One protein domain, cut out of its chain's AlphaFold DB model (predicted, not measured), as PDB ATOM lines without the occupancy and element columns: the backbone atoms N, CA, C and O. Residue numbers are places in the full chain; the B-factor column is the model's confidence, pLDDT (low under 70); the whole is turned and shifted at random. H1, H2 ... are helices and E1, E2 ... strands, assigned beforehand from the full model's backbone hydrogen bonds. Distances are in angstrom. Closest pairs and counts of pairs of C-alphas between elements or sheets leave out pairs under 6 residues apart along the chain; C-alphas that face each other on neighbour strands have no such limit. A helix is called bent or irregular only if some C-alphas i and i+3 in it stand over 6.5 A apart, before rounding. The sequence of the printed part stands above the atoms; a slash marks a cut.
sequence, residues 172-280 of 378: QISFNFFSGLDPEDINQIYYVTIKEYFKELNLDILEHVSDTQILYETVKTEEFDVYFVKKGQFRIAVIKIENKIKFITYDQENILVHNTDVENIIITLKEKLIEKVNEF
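This is residues 172 to 280 of the 378 residues of an uncharacterized protein of Bacillus cereus (strain ATCC 10987 / NRS 248) (UniProt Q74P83). A strongly twisted, antiparallel sheet of five strands has H1 lying lengthwise over one face and the short H2 over the other. The longest helix, H3, stands beside the strands at the E1 edge and comes close to H1. The printed part has 109 residues, with three named helices and five named strands in the order E1 H1 E2 H2 E3 E4 E5 H3, and its class is mixed, helices and strands. The sheet's order is E1, E5, E4, E3, E2. The whole is compact, with a radius of gyration of the C-alphas of 13.4 A and spans of 40 by 30 by 21 A.

The longest strand, E4, has residues 234 to 241 and measures 22.1 A from first to last C-alpha. E3, residues 225 to 231, measures 20.2 A, and E5, residues 244 to 250, 19.7 A. The edge strands are E1, residues 173 to 175, and E2, residues 204 to 206. E1 begins with C-alpha 173 at (2.801, -14.275, 27.969). H1, residues 183 to 200, measures 24.9 A and is only just irregular, with C-alphas 191 and 194 6.7 A apart. H2 has residues 212 to 219. H3, residues 260 to 280, measures 30.0 A and ends with C-alpha 280 at (5.451, -21.973, 49.378).

E3, E4 and E5 form a meander, each strand the antiparallel neighbour of the one before, with hairpins E3 and E4, and E4 and E5. N 229 and O 236 are 2.8 A apart, within hydrogen-bond range, as are N 237 and O 248 at 2.7 A. At the edges, N 175 of E1 and O 245 of E5 are 2.8 A apart, and N 206 of E2 and O 228 of E3 2.8 A, also within hydrogen-bond range. H1 is on the sheet at a height of 9.9 A, over E4 and E3, and runs along the strands, at 2 degrees to E4 on the local plane. Its closest C-alphas to E4 are those of Tyr 190 and Lys 240, 7.2 A apart. H2 lies on the opposite face at a height of 9.9 A, only just over E4, with 3 of its C-alphas falling there. H3 stands at the sheet's level, with a height of 3.4 A; its closest C-alphas to E1 are those of Lys 270 and Phe 175, 7.2 A apart. H1 and H3 are close but not clearly touching, at a steep tilt of 47 degrees, opposite ways, the C-alphas of Tyr 197 and Leu 269 being closest at 7.4 A. H2 is apart from H1 and H3. Every O i to N i+4 pair is within hydrogen-bond range in H2 and H3, and 12 of 14 in H1.

The two C-alphas farthest apart, those of Glu 253 and Glu 279, are 40.1 A apart. The printed part has no cut and no long link. The mean pLDDT of the printed part is 83.6; residues 208 to 218, 222 and 253 are under 70.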
ATOM      1  N   GLN A 172       3.633 -13.187  23.281       77.06
ATOM      2  CA  GLN A 172       3.090 -14.223  24.164       77.06
ATOM      3  C   GLN A 172       3.500 -14.050  25.630       77.06
ATOM      4  O   GLN A 172       4.658 -13.792  25.967       77.06
ATOM      5  N   ILE A 173       2.559 -14.332  26.530       84.56
ATOM      6  CA  ILE A 173       2.801 -14.275  27.969       84.56
ATOM      7  C   ILE A 173       3.382 -15.610  28.434       84.56
ATOM      8  O   ILE A 173       2.775 -16.671  28.280       84.56
ATOM      9  N   SER A 174       4.568 -15.553  29.039       87.94
ATOM     10  CA  SER A 174       5.259 -16.718  29.597       87.94
ATOM     11  C   SER A 174       5.528 -16.533  31.088       87.94
ATOM     12  O   SER A 174       6.068 -15.512  31.518       87.94
ATOM     13  N   PHE A 175       5.192 -17.541  31.887       90.56
ATOM     14  CA  PHE A 175       5.527 -17.610  33.306       90.56
ATOM     15  C   PHE A 175       6.798 -18.436  33.485       90.56
ATOM     16  O   PHE A 175       6.853 -19.604  33.107       90.56
ATOM     17  N   ASN A 176       7.825 -17.812  34.059       87.31
ATOM     18  CA  ASN A 176       9.167 -18.372  34.249       87.31
ATOM     19  C   ASN A 176       9.681 -18.238  35.696       87.31
ATOM     20  O   ASN A 176      10.845 -18.516  35.965       87.31
ATOM     21  N   PHE A 177       8.831 -17.816  36.633       83.12
ATOM     22  CA  PHE A 177       9.198 -17.578  38.035       83.12
ATOM     23  C   PHE A 177       9.152 -18.845  38.908       83.12
ATOM     24  O   PHE A 177       9.253 -18.758  40.126       83.12
ATOM     25  N   PHE A 178       9.054 -20.034  38.303       83.88
ATOM     26  CA  PHE A 178       9.037 -21.331  38.996       83.88
ATOM     27  C   PHE A 178      10.430 -21.810  39.448       83.88
ATOM     28  O   PHE A 178      10.617 -22.976  39.789       83.88
ATOM     29  N   SER A 179      11.432 -20.926  39.436       72.06
ATOM     30  CA  SER A 179      12.804 -21.257  39.819       72.06
ATOM     31  C   SER A 179      12.871 -21.785  41.257       72.06
ATOM     32  O   SER A 179      12.384 -21.146  42.189       72.06
ATOM     33  N   GLY A 180      13.491 -22.955  41.436       72.62
ATOM     34  CA  GLY A 180      13.664 -23.600  42.741       72.62
ATOM     35  C   GLY A 180      12.494 -24.469  43.213       72.62
ATOM     36  O   GLY A 180      12.606 -25.040  44.306       72.62
ATOM     37  N   LEU A 181      11.426 -24.580  42.413       85.12
ATOM     38  CA  LEU A 181      10.350 -25.558  42.588       85.12
ATOM     39  C   LEU A 181      10.732 -26.898  41.960       85.12
ATOM     40  O   LEU A 181      11.438 -26.941  40.951       85.12
ATOM     41  N   ASP A 182      10.246 -27.981  42.558       86.31
ATOM     42  CA  ASP A 182      10.448 -29.321  42.023       86.31
ATOM     43  C   ASP A 182       9.411 -29.597  40.907       86.31
ATOM     44  O   ASP A 182       8.326 -29.006  40.914       86.31
ATOM     45  N   PRO A 183       9.691 -30.483  39.930       85.50
ATOM     46  CA  PRO A 183       8.777 -30.735  38.807       85.50
ATOM     47  C   PRO A 183       7.358 -31.149  39.232       85.50
ATOM     48  O   PRO A 183       6.380 -30.818  38.562       85.50
ATOM     49  N   GLU A 184       7.231 -31.839  40.368       88.00
ATOM     50  CA  GLU A 184       5.943 -32.213  40.958       88.00
ATOM     51  C   GLU A 184       5.111 -30.994  41.387       88.00
ATOM     52  O   GLU A 184       3.901 -30.971  41.158       88.00
ATOM     53  N   ASP A 185       5.741 -29.951  41.938       88.81
ATOM     54  CA  ASP A 185       5.058 -28.708  42.316       88.81
ATOM     55  C   ASP A 185       4.566 -27.956  41.076       88.81
ATOM     56  O   ASP A 185       3.438 -27.461  41.041       88.81
ATOM     57  N   ILE A 186       5.382 -27.921  40.017       88.50
ATOM     58  CA  ILE A 186       5.015 -27.302  38.735       88.50
ATOM     59  C   ILE A 186       3.836 -28.052  38.103       88.50
ATOM     60  O   ILE A 186       2.909 -27.426  37.585       88.50
ATOM     61  N   ASN A 187       3.820 -29.386  38.202       89.19
ATOM     62  CA  ASN A 187       2.678 -30.200  37.789       89.19
ATOM     63  C   ASN A 187       1.413 -29.848  38.578       89.19
ATOM     64  O   ASN A 187       0.351 -29.709  37.973       89.19
ATOM     65  N   GLN A 188       1.503 -29.655  39.898       89.19
ATOM     66  CA  GLN A 188       0.343 -29.227  40.685       89.19
ATOM     67  C   GLN A 188      -0.143 -27.835  40.281       89.19
ATOM     68  O   GLN A 188      -1.344 -27.644  40.093       89.19
ATOM     69  N   ILE A 189       0.764 -26.880  40.069       91.06
ATOM     70  CA  ILE A 189       0.399 -25.543  39.587       91.06
ATOM     71  C   ILE A 189      -0.352 -25.640  38.252       91.06
ATOM     72  O   ILE A 189      -1.417 -25.041  38.090       91.06
ATOM     73  N   TYR A 190       0.174 -26.419  37.305       91.81
ATOM     74  CA  TYR A 190      -0.391 -26.537  35.964       91.81
ATOM     75  C   TYR A 190      -1.740 -27.270  35.933       91.81
ATOM     76  O   TYR A 190      -2.711 -26.756  35.371       91.81
ATOM     77  N   TYR A 191      -1.815 -28.456  36.545       89.62
ATOM     78  CA  TYR A 191      -2.994 -29.326  36.481       89.62
ATOM     79  C   TYR A 191      -4.080 -28.977  37.502       89.62
ATOM     80  O   TYR A 191      -5.238 -29.328  37.282       89.62
ATOM     81  N   VAL A 192      -3.735 -28.295  38.597       89.75
ATOM     82  CA  VAL A 192      -4.681 -27.939  39.665       89.75
ATOM     83  C   VAL A 192      -4.890 -26.433  39.700       89.75
ATOM     84  O   VAL A 192      -5.958 -25.964  39.317       89.75
ATOM     85  N   THR A 193      -3.878 -25.659  40.096       90.38
ATOM     86  CA  THR A 193      -4.037 -24.234  40.433       90.38
ATOM     87  C   THR A 193      -4.556 -23.395  39.266       90.38
ATOM     88  O   THR A 193      -5.513 -22.637  39.422       90.38
ATOM     89  N   ILE A 194      -3.955 -23.537  38.081       93.12
ATOM     90  CA  ILE A 194      -4.357 -22.762  36.900       93.12
ATOM     91  C   ILE A 194      -5.731 -23.215  36.390       93.12
ATOM     92  O   ILE A 194      -6.582 -22.375  36.091       93.12
ATOM     93  N   LYS A 195      -5.984 -24.530  36.335       91.44
ATOM     94  CA  LYS A 195      -7.296 -25.058  35.928       91.44
ATOM     95  C   LYS A 195      -8.407 -24.582  36.867       91.44
ATOM     96  O   LYS A 195      -9.476 -24.203  36.403       91.44
ATOM     97  N   GLU A 196      -8.174 -24.584  38.177       90.19
ATOM     98  CA  GLU A 196      -9.138 -24.082  39.161       90.19
ATOM     99  C   GLU A 196      -9.429 -22.594  38.976       90.19
ATOM    100  O   GLU A 196     -10.595 -22.213  38.972       90.19
ATOM    101  N   TYR A 197      -8.408 -21.769  38.736       92.62
ATOM    102  CA  TYR A 197      -8.602 -20.341  38.472       92.62
ATOM    103  C   TYR A 197      -9.530 -20.083  37.279       92.62
ATOM    104  O   TYR A 197     -10.442 -19.262  37.362       92.62
ATOM    105  N   PHE A 198      -9.344 -20.804  36.170       92.69
ATOM    106  CA  PHE A 198     -10.222 -20.644  35.010       92.69
ATOM    107  C   PHE A 198     -11.644 -21.159  35.267       92.69
ATOM    108  O   PHE A 198     -12.604 -20.540  34.805       92.69
ATOM    109  N   LYS A 199     -11.800 -22.223  36.067       89.81
ATOM    110  CA  LYS A 199     -13.120 -22.688  36.526       89.81
ATOM    111  C   LYS A 199     -13.823 -21.655  37.409       89.81
ATOM    112  O   LYS A 199     -15.024 -21.470  37.259       89.81
ATOM    113  N   GLU A 200     -13.102 -20.958  38.292       88.88
ATOM    114  CA  GLU A 200     -13.660 -19.877  39.126       88.88
ATOM    115  C   GLU A 200     -14.205 -18.712  38.288       88.88
ATOM    116  O   GLU A 200     -15.181 -18.070  38.673       88.88
ATOM    117  N   LEU A 201     -13.607 -18.463  37.121       89.12
ATOM    118  CA  LEU A 201     -14.079 -17.469  36.156       89.12
ATOM    119  C   LEU A 201     -15.222 -17.978  35.258       89.12
ATOM    120  O   LEU A 201     -15.645 -17.253  34.359       89.12
ATOM    121  N   ASN A 202     -15.733 -19.192  35.494       88.31
ATOM    122  CA  ASN A 202     -16.726 -19.877  34.659       88.31
ATOM    123  C   ASN A 202     -16.293 -20.015  33.189       88.31
ATOM    124  O   ASN A 202     -17.112 -19.871  32.281       88.31
ATOM    125  N   LEU A 203     -15.002 -20.263  32.944       90.56
ATOM    126  CA  LEU A 203     -14.490 -20.526  31.602       90.56
ATOM    127  C   LEU A 203     -14.445 -22.029  31.323       90.56
ATOM    128  O   LEU A 203     -14.035 -22.823  32.176       90.56
ATOM    129  N   ASP A 204     -14.827 -22.414  30.107       88.38
ATOM    130  CA  ASP A 204     -14.844 -23.816  29.697       88.38
ATOM    131  C   ASP A 204     -13.421 -24.309  29.417       88.38
ATOM    132  O   ASP A 204     -12.698 -23.726  28.606       88.38
ATOM    133  N   ILE A 205     -13.029 -25.412  30.057       88.25
ATOM    134  CA  ILE A 205     -11.741 -26.073  29.824       88.25
ATOM    135  C   ILE A 205     -11.947 -27.218  28.836       88.25
ATOM    136  O   ILE A 205     -12.743 -28.125  29.072       88.25
ATOM    137  N   LEU A 206     -11.200 -27.182  27.738       85.38
ATOM    138  CA  LEU A 206     -11.211 -28.175  26.675       85.38
ATOM    139  C   LEU A 206      -9.901 -28.971  26.745       85.38
ATOM    140  O   LEU A 206      -8.823 -28.441  26.474       85.38
ATOM    141  N   GLU A 207      -9.991 -30.242  27.139       74.69
ATOM    142  CA  GLU A 207      -8.816 -31.114  27.314       74.69
ATOM    143  C   GLU A 207      -8.364 -31.795  26.011       74.69
ATOM    144  O   GLU A 207      -7.254 -32.316  25.947       74.69
ATOM    145  N   HIS A 208      -9.186 -31.765  24.958       63.97
ATOM    146  CA  HIS A 208      -8.844 -32.358  23.666       63.97
ATOM    147  C   HIS A 208      -8.212 -31.349  22.703       63.97
ATOM    148  O   HIS A 208      -8.764 -30.282  22.435       63.97
ATOM    149  N   VAL A 209      -7.065 -31.746  22.149       60.72
ATOM    150  CA  VAL A 209      -6.299 -31.014  21.138       60.72
ATOM    151  C   VAL A 209      -6.689 -31.548  19.761       60.72
ATOM    152  O   VAL A 209      -6.259 -32.634  19.384       60.72
ATOM    153  N   SER A 210      -7.509 -30.817  19.004       55.66
ATOM    154  CA  SER A 210      -7.693 -31.113  17.572       55.66
ATOM    155  C   SER A 210      -6.598 -30.479  16.703       55.66
ATOM    156  O   SER A 210      -6.319 -30.976  15.619       55.66
ATOM    157  N   ASP A 211      -5.933 -29.430  17.205       60.00
ATOM    158  CA  ASP A 211      -5.138 -28.504  16.388       60.00
ATOM    159  C   ASP A 211      -3.646 -28.515  16.790       60.00
ATOM    160  O   ASP A 211      -3.051 -27.491  17.131       60.00
ATOM    161  N   THR A 212      -3.021 -29.699  16.790       59.53
ATOM    162  CA  THR A 212      -1.620 -29.908  17.220       59.53
ATOM    163  C   THR A 212      -0.587 -29.180  16.354       59.53
ATOM    164  O   THR A 212       0.447 -28.751  16.862       59.53
ATOM    165  N   GLN A 213      -0.847 -28.996  15.058       62.06
ATOM    166  CA  GLN A 213       0.155 -28.505  14.103       62.06
ATOM    167  C   GLN A 213       0.560 -27.039  14.345       62.06
ATOM    168  O   GLN A 213       1.748 -26.718  14.355       62.06
ATOM    169  N   ILE A 214      -0.406 -26.167  14.651       65.88
ATOM    170  CA  ILE A 214      -0.162 -24.744  14.953       65.88
ATOM    171  C   ILE A 214       0.608 -24.587  16.278       65.88
ATOM    172  O   ILE A 214       1.448 -23.695  16.428       65.88
ATOM    173  N   LEU A 215       0.356 -25.475  17.246       69.81
ATOM    174  CA  LEU A 215       1.055 -25.479  18.530       69.81
ATOM    175  C   LEU A 215       2.532 -25.860  18.366       69.81
ATOM    176  O   LEU A 215       3.385 -25.183  18.939       69.81
ATOM    177  N   TYR A 216       2.853 -26.864  17.542       66.88
ATOM    178  CA  TYR A 216       4.243 -27.255  17.264       66.88
ATOM    179  C   TYR A 216       5.049 -26.132  16.598       66.88
ATOM    180  O   TYR A 216       6.167 -25.844  17.032       66.88
ATOM    181  N   GLU A 217       4.471 -25.441  15.607       63.22
ATOM    182  CA  GLU A 217       5.112 -24.292  14.944       63.22
ATOM    183  C   GLU A 217       5.430 -23.155  15.925       63.22
ATOM    184  O   GLU A 217       6.439 -22.454  15.790       63.22
ATOM    185  N   THR A 218       4.589 -23.000  16.948       65.44
ATOM    186  CA  THR A 218       4.696 -21.906  17.911       65.44
ATOM    187  C   THR A 218       5.624 -22.232  19.086       65.44
ATOM    188  O   THR A 218       6.381 -21.380  19.556       65.44
ATOM    189  N   VAL A 219       5.583 -23.471  19.572       71.88
ATOM    190  CA  VAL A 219       6.317 -23.915  20.763       71.88
ATOM    191  C   VAL A 219       7.752 -24.332  20.429       71.88
ATOM    192  O   VAL A 219       8.643 -24.104  21.250       71.88
ATOM    193  N   LYS A 220       7.989 -24.851  19.214       70.31
ATOM    194  CA  LYS A 220       9.291 -25.344  18.722       70.31
ATOM    195  C   LYS A 220       9.931 -26.441  19.593       70.31
ATOM    196  O   LYS A 220      11.143 -26.633  19.528       70.31
ATOM    197  N   THR A 221       9.140 -27.153  20.398       70.44
ATOM    198  CA  THR A 221       9.572 -28.327  21.176       70.44
ATOM    199  C   THR A 221       8.599 -29.481  20.962       70.44
ATOM    200  O   THR A 221       7.408 -29.256  20.748       70.44
ATOM    201  N   GLU A 222       9.109 -30.713  20.996       63.75
ATOM    202  CA  GLU A 222       8.304 -31.917  20.744       63.75
ATOM    203  C   GLU A 222       7.506 -32.367  21.977       63.75
ATOM    204  O   GLU A 222       6.403 -32.893  21.839       63.75
ATOM    205  N   GLU A 223       8.026 -32.100  23.178       77.31
ATOM    206  CA  GLU A 223       7.389 -32.453  24.447       77.31
ATOM    207  C   GLU A 223       6.770 -31.215  25.107       77.31
ATOM    208  O   GLU A 223       7.474 -30.299  25.545       77.31
ATOM    209  N   PHE A 224       5.440 -31.177  25.173       85.12
ATOM    210  CA  PHE A 224       4.689 -30.196  25.951       85.12
ATOM    211  C   PHE A 224       3.332 -30.762  26.377       85.12
ATOM    212  O   PHE A 224       2.709 -31.529  25.644       85.12
ATOM    213  N   ASP A 225       2.850 -30.328  27.542       86.00
ATOM    214  CA  ASP A 225       1.459 -30.550  27.940       86.00
ATOM    215  C   ASP A 225       0.632 -29.334  27.509       86.00
ATOM    216  O   ASP A 225       1.073 -28.191  27.670       86.00
ATOM    217  N   VAL A 226      -0.571 -29.550  26.975       88.88
ATOM    218  CA  VAL A 226      -1.473 -28.461  26.578       88.88
ATOM    219  C   VAL A 226      -2.925 -28.777  26.926       88.88
ATOM    220  O   VAL A 226      -3.389 -29.906  26.796       88.88
ATOM    221  N   TYR A 227      -3.659 -27.747  27.330       89.94
ATOM    222  CA  TYR A 227      -5.118 -27.724  27.304       89.94
ATOM    223  C   TYR A 227      -5.594 -26.350  26.839       89.94
ATOM    224  O   TYR A 227      -4.837 -25.376  26.867       89.94
ATOM    225  N   PHE A 228      -6.856 -26.263  26.427       89.62
ATOM    226  CA  PHE A 228      -7.458 -25.013  25.984       89.62
ATOM    227  C   PHE A 228      -8.493 -24.501  26.981       89.62
ATOM    228  O   PHE A 228      -9.162 -25.271  27.665       89.62
ATOM    229  N   VAL A 229      -8.649 -23.183  27.031       91.19
ATOM    230  CA  VAL A 229      -9.676 -22.490  27.811       91.19
ATOM    231  C   VAL A 229     -10.460 -21.583  26.876       91.19
ATOM    232  O   VAL A 229      -9.875 -20.760  26.174       91.19
ATOM    233  N   LYS A 230     -11.784 -21.725  26.836       90.00
ATOM    234  CA  LYS A 230     -12.650 -20.930  25.963       90.00
ATOM    235  C   LYS A 230     -13.202 -19.717  26.709       90.00
ATOM    236  O   LYS A 230     -13.803 -19.852  27.771       90.00
ATOM    237  N   LYS A 231     -13.050 -18.534  26.109       87.12
ATOM    238  CA  LYS A 231     -13.639 -17.268  26.563       87.12
ATOM    239  C   LYS A 231     -14.348 -16.594  25.389       87.12
ATOM    240  O   LYS A 231     -13.730 -15.909  24.577       87.12
ATOM    241  N   GLY A 232     -15.662 -16.797  25.290       85.62
ATOM    242  CA  GLY A 232     -16.458 -16.280  24.173       85.62
ATOM    243  C   GLY A 232     -15.968 -16.831  22.829       85.62
ATOM    244  O   GLY A 232     -16.027 -18.040  22.595       85.62
ATOM    245  N   GLN A 233     -15.485 -15.938  21.961       83.12
ATOM    246  CA  GLN A 233     -14.922 -16.280  20.651       83.12
ATOM    247  C   GLN A 233     -13.431 -16.644  20.682       83.12
ATOM    248  O   GLN A 233     -12.914 -17.140  19.688       83.12
ATOM    249  N   PHE A 234     -12.755 -16.432  21.811       87.44
ATOM    250  CA  PHE A 234     -11.326 -16.682  21.948       87.44
ATOM    251  C   PHE A 234     -11.053 -18.024  22.628       87.44
ATOM    252  O   PHE A 234     -11.792 -18.464  23.518       87.44
ATOM    253  N   ARG A 235      -9.956 -18.665  22.228       88.75
ATOM    254  CA  ARG A 235      -9.407 -19.878  22.836       88.75
ATOM    255  C   ARG A 235      -8.002 -19.584  23.340       88.75
ATOM    256  O   ARG A 235      -7.164 -19.101  22.593       88.75
ATOM    257  N   ILE A 236      -7.739 -19.896  24.597       90.31
ATOM    258  CA  ILE A 236      -6.435 -19.719  25.232       90.31
ATOM    259  C   ILE A 236      -5.796 -21.099  25.348       90.31
ATOM    260  O   ILE A 236      -6.301 -21.940  26.089       90.31
ATOM    261  N   ALA A 237      -4.706 -21.348  24.633       89.31
ATOM    262  CA  ALA A 237      -3.861 -22.510  24.864       89.31
ATOM    263  C   ALA A 237      -2.975 -22.258  26.084       89.31
ATOM    264  O   ALA A 237      -2.244 -21.267  26.139       89.31
ATOM    265  N   VAL A 238      -3.026 -23.172  27.048       91.56
ATOM    266  CA  VAL A 238      -2.185 -23.161  28.246       91.56
ATOM    267  C   VAL A 238      -1.173 -24.286  28.114       91.56
ATOM    268  O   VAL A 238      -1.515 -25.463  28.221       91.56
ATOM    269  N   ILE A 239       0.078 -23.924  27.861       89.50
ATOM    270  CA  ILE A 239       1.119 -24.854  27.427       89.50
ATOM    271  C   ILE A 239       2.191 -24.937  28.502       89.50
ATOM    272  O   ILE A 239       2.783 -23.922  28.868       89.50
ATOM    273  N   LYS A 240       2.475 -26.136  28.998       89.19
ATOM    274  CA  LYS A 240       3.582 -26.387  29.919       89.19
ATOM    275  C   LYS A 240       4.773 -26.938  29.151       89.19
ATOM    276  O   LYS A 240       4.663 -27.954  28.472       89.19
ATOM    277  N   ILE A 241       5.913 -26.273  29.306       87.19
ATOM    278  CA  ILE A 241       7.195 -26.653  28.712       87.19
ATOM    279  C   ILE A 241       8.224 -26.623  29.837       87.19
ATOM    280  O   ILE A 241       8.587 -25.541  30.308       87.19
ATOM    281  N   GLU A 242       8.676 -27.796  30.279       82.88
ATOM    282  CA  GLU A 242       9.616 -27.939  31.400       82.88
ATOM    283  C   GLU A 242       9.186 -27.100  32.628       82.88
ATOM    284  O   GLU A 242       8.127 -27.332  33.215       82.88
ATOM    285  N   ASN A 243       9.983 -26.082  32.977       81.94
ATOM    286  CA  ASN A 243       9.786 -25.169  34.103       81.94
ATOM    287  C   ASN A 243       9.112 -23.848  33.696       81.94
ATOM    288  O   ASN A 243       9.325 -22.813  34.336       81.94
ATOM    289  N   LYS A 244       8.361 -23.835  32.592       88.31
ATOM    290  CA  LYS A 244       7.672 -22.651  32.071       88.31
ATOM    291  C   LYS A 244       6.245 -22.991  31.672       88.31
ATOM    292  O   LYS A 244       5.962 -24.079  31.179       88.31
ATOM    293  N   ILE A 245       5.356 -22.020  31.841       89.88
ATOM    294  CA  ILE A 245       3.972 -22.115  31.376       89.88
ATOM    295  C   ILE A 245       3.722 -20.939  30.436       89.88
ATOM    296  O   ILE A 245       3.928 -19.788  30.821       89.88
ATOM    297  N   LYS A 246       3.337 -21.228  29.195       90.38
ATOM    298  CA  LYS A 246       3.033 -20.245  28.153       90.38
ATOM    299  C   LYS A 246       1.533 -20.166  27.918       90.38
ATOM    300  O   LYS A 246       0.836 -21.177  27.993       90.38
ATOM    301  N   PHE A 247       1.069 -18.970  27.583       90.50
ATOM    302  CA  PHE A 247      -0.313 -18.708  27.207       90.50
ATOM    303  C   PHE A 247      -0.349 -18.143  25.797       90.50
ATOM    304  O   PHE A 247       0.371 -17.191  25.487       90.50
ATOM    305  N   ILE A 248      -1.182 -18.741  24.952       88.00
ATOM    306  CA  ILE A 248      -1.330 -18.348  23.553       88.00
ATOM    307  C   ILE A 248      -2.811 -18.192  23.246       88.00
ATOM    308  O   ILE A 248      -3.596 -19.083  23.558       88.00
ATOM    309  N   THR A 249      -3.192 -17.077  22.633       86.69
ATOM    310  CA  THR A 249      -4.593 -16.777  22.332       86.69
ATOM    311  C   THR A 249      -4.865 -16.954  20.845       86.69
ATOM    312  O   THR A 249      -4.128 -16.450  19.997       86.69
ATOM    313  N   TYR A 250      -5.949 -17.660  20.554       83.94
ATOM    314  CA  TYR A 250      -6.479 -17.901  19.223       83.94
ATOM    315  C   TYR A 250      -7.908 -17.363  19.120       83.94
ATOM    316  O   TYR A 250      -8.650 -17.368  20.109       83.94
ATOM    317  N   ASP A 251      -8.307 -16.925  17.935       81.00
ATOM    318  CA  ASP A 251      -9.708 -16.651  17.610       81.00
ATOM    319  C   ASP A 251     -10.448 -17.924  17.138       81.00
ATOM    320  O   ASP A 251      -9.948 -19.046  17.261       81.00
ATOM    321  N   GLN A 252     -11.675 -17.771  16.628       74.12
ATOM    322  CA  GLN A 252     -12.480 -18.894  16.122       74.12
ATOM    323  C   GLN A 252     -11.896 -19.541  14.861       74.12
ATOM    324  O   GLN A 252     -12.203 -20.701  14.585       74.12
ATOM    325  N   GLU A 253     -11.073 -18.806  14.116       68.06
ATOM    326  CA  GLU A 253     -10.427 -19.244  12.878       68.06
ATOM    327  C   GLU A 253      -9.033 -19.841  13.147       68.06
ATOM    328  O   GLU A 253      -8.284 -20.132  12.214       68.06
ATOM    329  N   ASN A 254      -8.689 -20.068  14.423       70.25
ATOM    330  CA  ASN A 254      -7.385 -20.549  14.879       70.25
ATOM    331  C   ASN A 254      -6.218 -19.620  14.487       70.25
ATOM    332  O   ASN A 254      -5.067 -20.054  14.369       70.25
ATOM    333  N   ILE A 255      -6.491 -18.327  14.316       73.31
ATOM    334  CA  ILE A 255      -5.476 -17.307  14.067       73.31
ATOM    335  C   ILE A 255      -4.950 -16.809  15.412       73.31
ATOM    336  O   ILE A 255      -5.707 -16.572  16.350       73.31
ATOM    337  N   LEU A 256      -3.625 -16.667  15.511       75.44
ATOM    338  CA  LEU A 256      -2.965 -16.067  16.668       75.44
ATOM    339  C   LEU A 256      -3.379 -14.604  16.793       75.44
ATOM    340  O   LEU A 256      -3.078 -13.808  15.902       75.44
ATOM    341  N   VAL A 257      -4.003 -14.253  17.911       76.94
ATOM    342  CA  VAL A 257      -4.524 -12.905  18.158       76.94
ATOM    343  C   VAL A 257      -4.054 -12.364  19.498       76.94
ATOM    344  O   VAL A 257      -3.854 -13.108  20.460       76.94
ATOM    345  N   HIS A 258      -3.910 -11.046  19.566       75.94
ATOM    346  CA  HIS A 258      -3.697 -10.323  20.809       75.94
ATOM    347  C   HIS A 258      -5.042  -9.787  21.314       75.94
ATOM    348  O   HIS A 258      -5.805  -9.198  20.555       75.94
ATOM    349  N   ASN A 259      -5.365 -10.008  22.589       82.44
ATOM    350  CA  ASN A 259      -6.603  -9.500  23.177       82.44
ATOM    351  C   ASN A 259      -6.363  -9.035  24.615       82.44
ATOM    352  O   ASN A 259      -6.011  -9.839  25.481       82.44
ATOM    353  N   THR A 260      -6.623  -7.754  24.872       81.06
ATOM    354  CA  THR A 260      -6.353  -7.100  26.159       81.06
ATOM    355  C   THR A 260      -7.162  -7.702  27.310       81.06
ATOM    356  O   THR A 260      -6.659  -7.845  28.422       81.06
ATOM    357  N   ASP A 261      -8.405  -8.133  27.072       84.50
ATOM    358  CA  ASP A 261      -9.226  -8.739  28.127       84.50
ATOM    359  C   ASP A 261      -8.726 -10.129  28.528       84.50
ATOM    360  O   ASP A 261      -8.901 -10.559  29.671       84.50
ATOM    361  N   VAL A 262      -8.188 -10.890  27.577       87.44
ATOM    362  CA  VAL A 262      -7.540 -12.180  27.841       87.44
ATOM    363  C   VAL A 262      -6.209 -11.957  28.556       87.44
ATOM    364  O   VAL A 262      -5.938 -12.623  29.556       87.44
ATOM    365  N   GLU A 263      -5.420 -10.985  28.102       86.75
ATOM    366  CA  GLU A 263      -4.161 -10.588  28.733       86.75
ATOM    367  C   GLU A 263      -4.362 -10.189  30.200       86.75
ATOM    368  O   GLU A 263      -3.684 -10.727  31.074       86.75
ATOM    369  N   ASN A 264      -5.357  -9.352  30.507       88.50
ATOM    370  CA  ASN A 264      -5.672  -8.940  31.877       88.50
ATOM    371  C   ASN A 264      -5.996 -10.128  32.802       88.50
ATOM    372  O   ASN A 264      -5.573 -10.153  33.964       88.50
ATOM    373  N   ILE A 265      -6.707 -11.144  32.296       92.06
ATOM    374  CA  ILE A 265      -6.974 -12.384  33.044       92.06
ATOM    375  C   ILE A 265      -5.662 -13.117  33.340       92.06
ATOM    376  O   ILE A 265      -5.423 -13.538  34.472       92.06
ATOM    377  N   ILE A 266      -4.795 -13.258  32.338       92.88
ATOM    378  CA  ILE A 266      -3.519 -13.962  32.485       92.88
ATOM    379  C   ILE A 266      -2.579 -13.193  33.430       92.88
ATOM    380  O   ILE A 266      -1.925 -13.808  34.270       92.88
ATOM    381  N   ILE A 267      -2.539 -11.860  33.371       91.62
ATOM    382  CA  ILE A 267      -1.755 -11.028  34.299       91.62
ATOM    383  C   ILE A 267      -2.266 -11.193  35.734       91.62
ATOM    384  O   ILE A 267      -1.474 -11.436  36.643       91.62
ATOM    385  N   THR A 268      -3.584 -11.177  35.940       93.06
ATOM    386  CA  THR A 268      -4.177 -11.413  37.266       93.06
ATOM    387  C   THR A 268      -3.814 -12.803  37.805       93.06
ATOM    388  O   THR A 268      -3.486 -12.965  38.983       93.06
ATOM    389  N   LEU A 269      -3.840 -13.830  36.948       94.38
ATOM    390  CA  LEU A 269      -3.375 -15.172  37.302       94.38
ATOM    391  C   LEU A 269      -1.888 -15.170  37.690       94.38
ATOM    392  O   LEU A 269      -1.515 -15.812  38.673       94.38
ATOM    393  N   LYS A 270      -1.045 -14.447  36.942       93.81
ATOM    394  CA  LYS A 270       0.393 -14.321  37.210       93.81
ATOM    395  C   LYS A 270       0.651 -13.798  38.618       93.81
ATOM    396  O   LYS A 270       1.428 -14.400  39.353       93.81
ATOM    397  N   GLU A 271      -0.010 -12.707  38.995       92.06
ATOM    398  CA  GLU A 271       0.135 -12.079  40.311       92.06
ATOM    399  C   GLU A 271      -0.256 -13.045  41.434       92.06
ATOM    400  O   GLU A 271       0.545 -13.307  42.335       92.06
ATOM    401  N   LYS A 272      -1.429 -13.683  41.317       92.06
ATOM    402  CA  LYS A 272      -1.897 -14.691  42.282       92.06
ATOM    403  C   LYS A 272      -0.938 -15.878  42.413       92.06
ATOM    404  O   LYS A 272      -0.718 -16.386  43.514       92.06
ATOM    405  N   LEU A 273      -0.368 -16.348  41.302       92.44
ATOM    406  CA  LEU A 273       0.605 -17.442  41.314       92.44
ATOM    407  C   LEU A 273       1.926 -17.029  41.965       92.44
ATOM    408  O   LEU A 273       2.483 -17.816  42.726       92.44
ATOM    409  N   ILE A 274       2.421 -15.815  41.711       91.25
ATOM    410  CA  ILE A 274       3.641 -15.300  42.348       91.25
ATOM    411  C   ILE A 274       3.469 -15.256  43.870       91.25
ATOM    412  O   ILE A 274       4.345 -15.721  44.599       91.25
ATOM    413  N   GLU A 275       2.329 -14.764  44.362       89.25
ATOM    414  CA  GLU A 275       2.019 -14.769  45.797       89.25
ATOM    415  C   GLU A 275       2.036 -16.188  46.382       89.25
ATOM    416  O   GLU A 275       2.661 -16.428  47.419       89.25
ATOM    417  N   LYS A 276       1.420 -17.149  45.682       88.25
ATOM    418  CA  LYS A 276       1.396 -18.569  46.065       88.25
ATOM    419  C   LYS A 276       2.785 -19.203  46.111       88.25
ATOM    420  O   LYS A 276       3.112 -19.908  47.065       88.25
ATOM    421  N   VAL A 277       3.607 -18.953  45.094       89.62
ATOM    422  CA  VAL A 277       4.980 -19.471  45.016       89.62
ATOM    423  C   VAL A 277       5.840 -18.874  46.130       89.62
ATOM    424  O   VAL A 277       6.607 -19.591  46.772       89.62
ATOM    425  N   ASN A 278       5.674 -17.586  46.431       87.81
ATOM    426  CA  ASN A 278       6.356 -16.942  47.551       87.81
ATOM    427  C   ASN A 278       5.916 -17.520  48.908       87.81
ATOM    428  O   ASN A 278       6.761 -17.766  49.771       87.81
ATOM    429  N   GLU A 279       4.619 -17.790  49.098       85.75
ATOM    430  CA  GLU A 279       4.097 -18.486  50.283       85.75
ATOM    431  C   GLU A 279       4.757 -19.865  50.452       85.75
ATOM    432  O   GLU A 279       5.271 -20.177  51.532       85.75
ATOM    433  N   PHE A 280       4.819 -20.655  49.377       86.81
ATOM    434  CA  PHE A 280       5.451 -21.973  49.378       86.81
ATOM    435  C   PHE A 280       6.949 -21.911  49.694       86.81
ATOM    436  O   PHE A 280       7.437 -22.648  50.551       86.81
TER     437      PHE A 280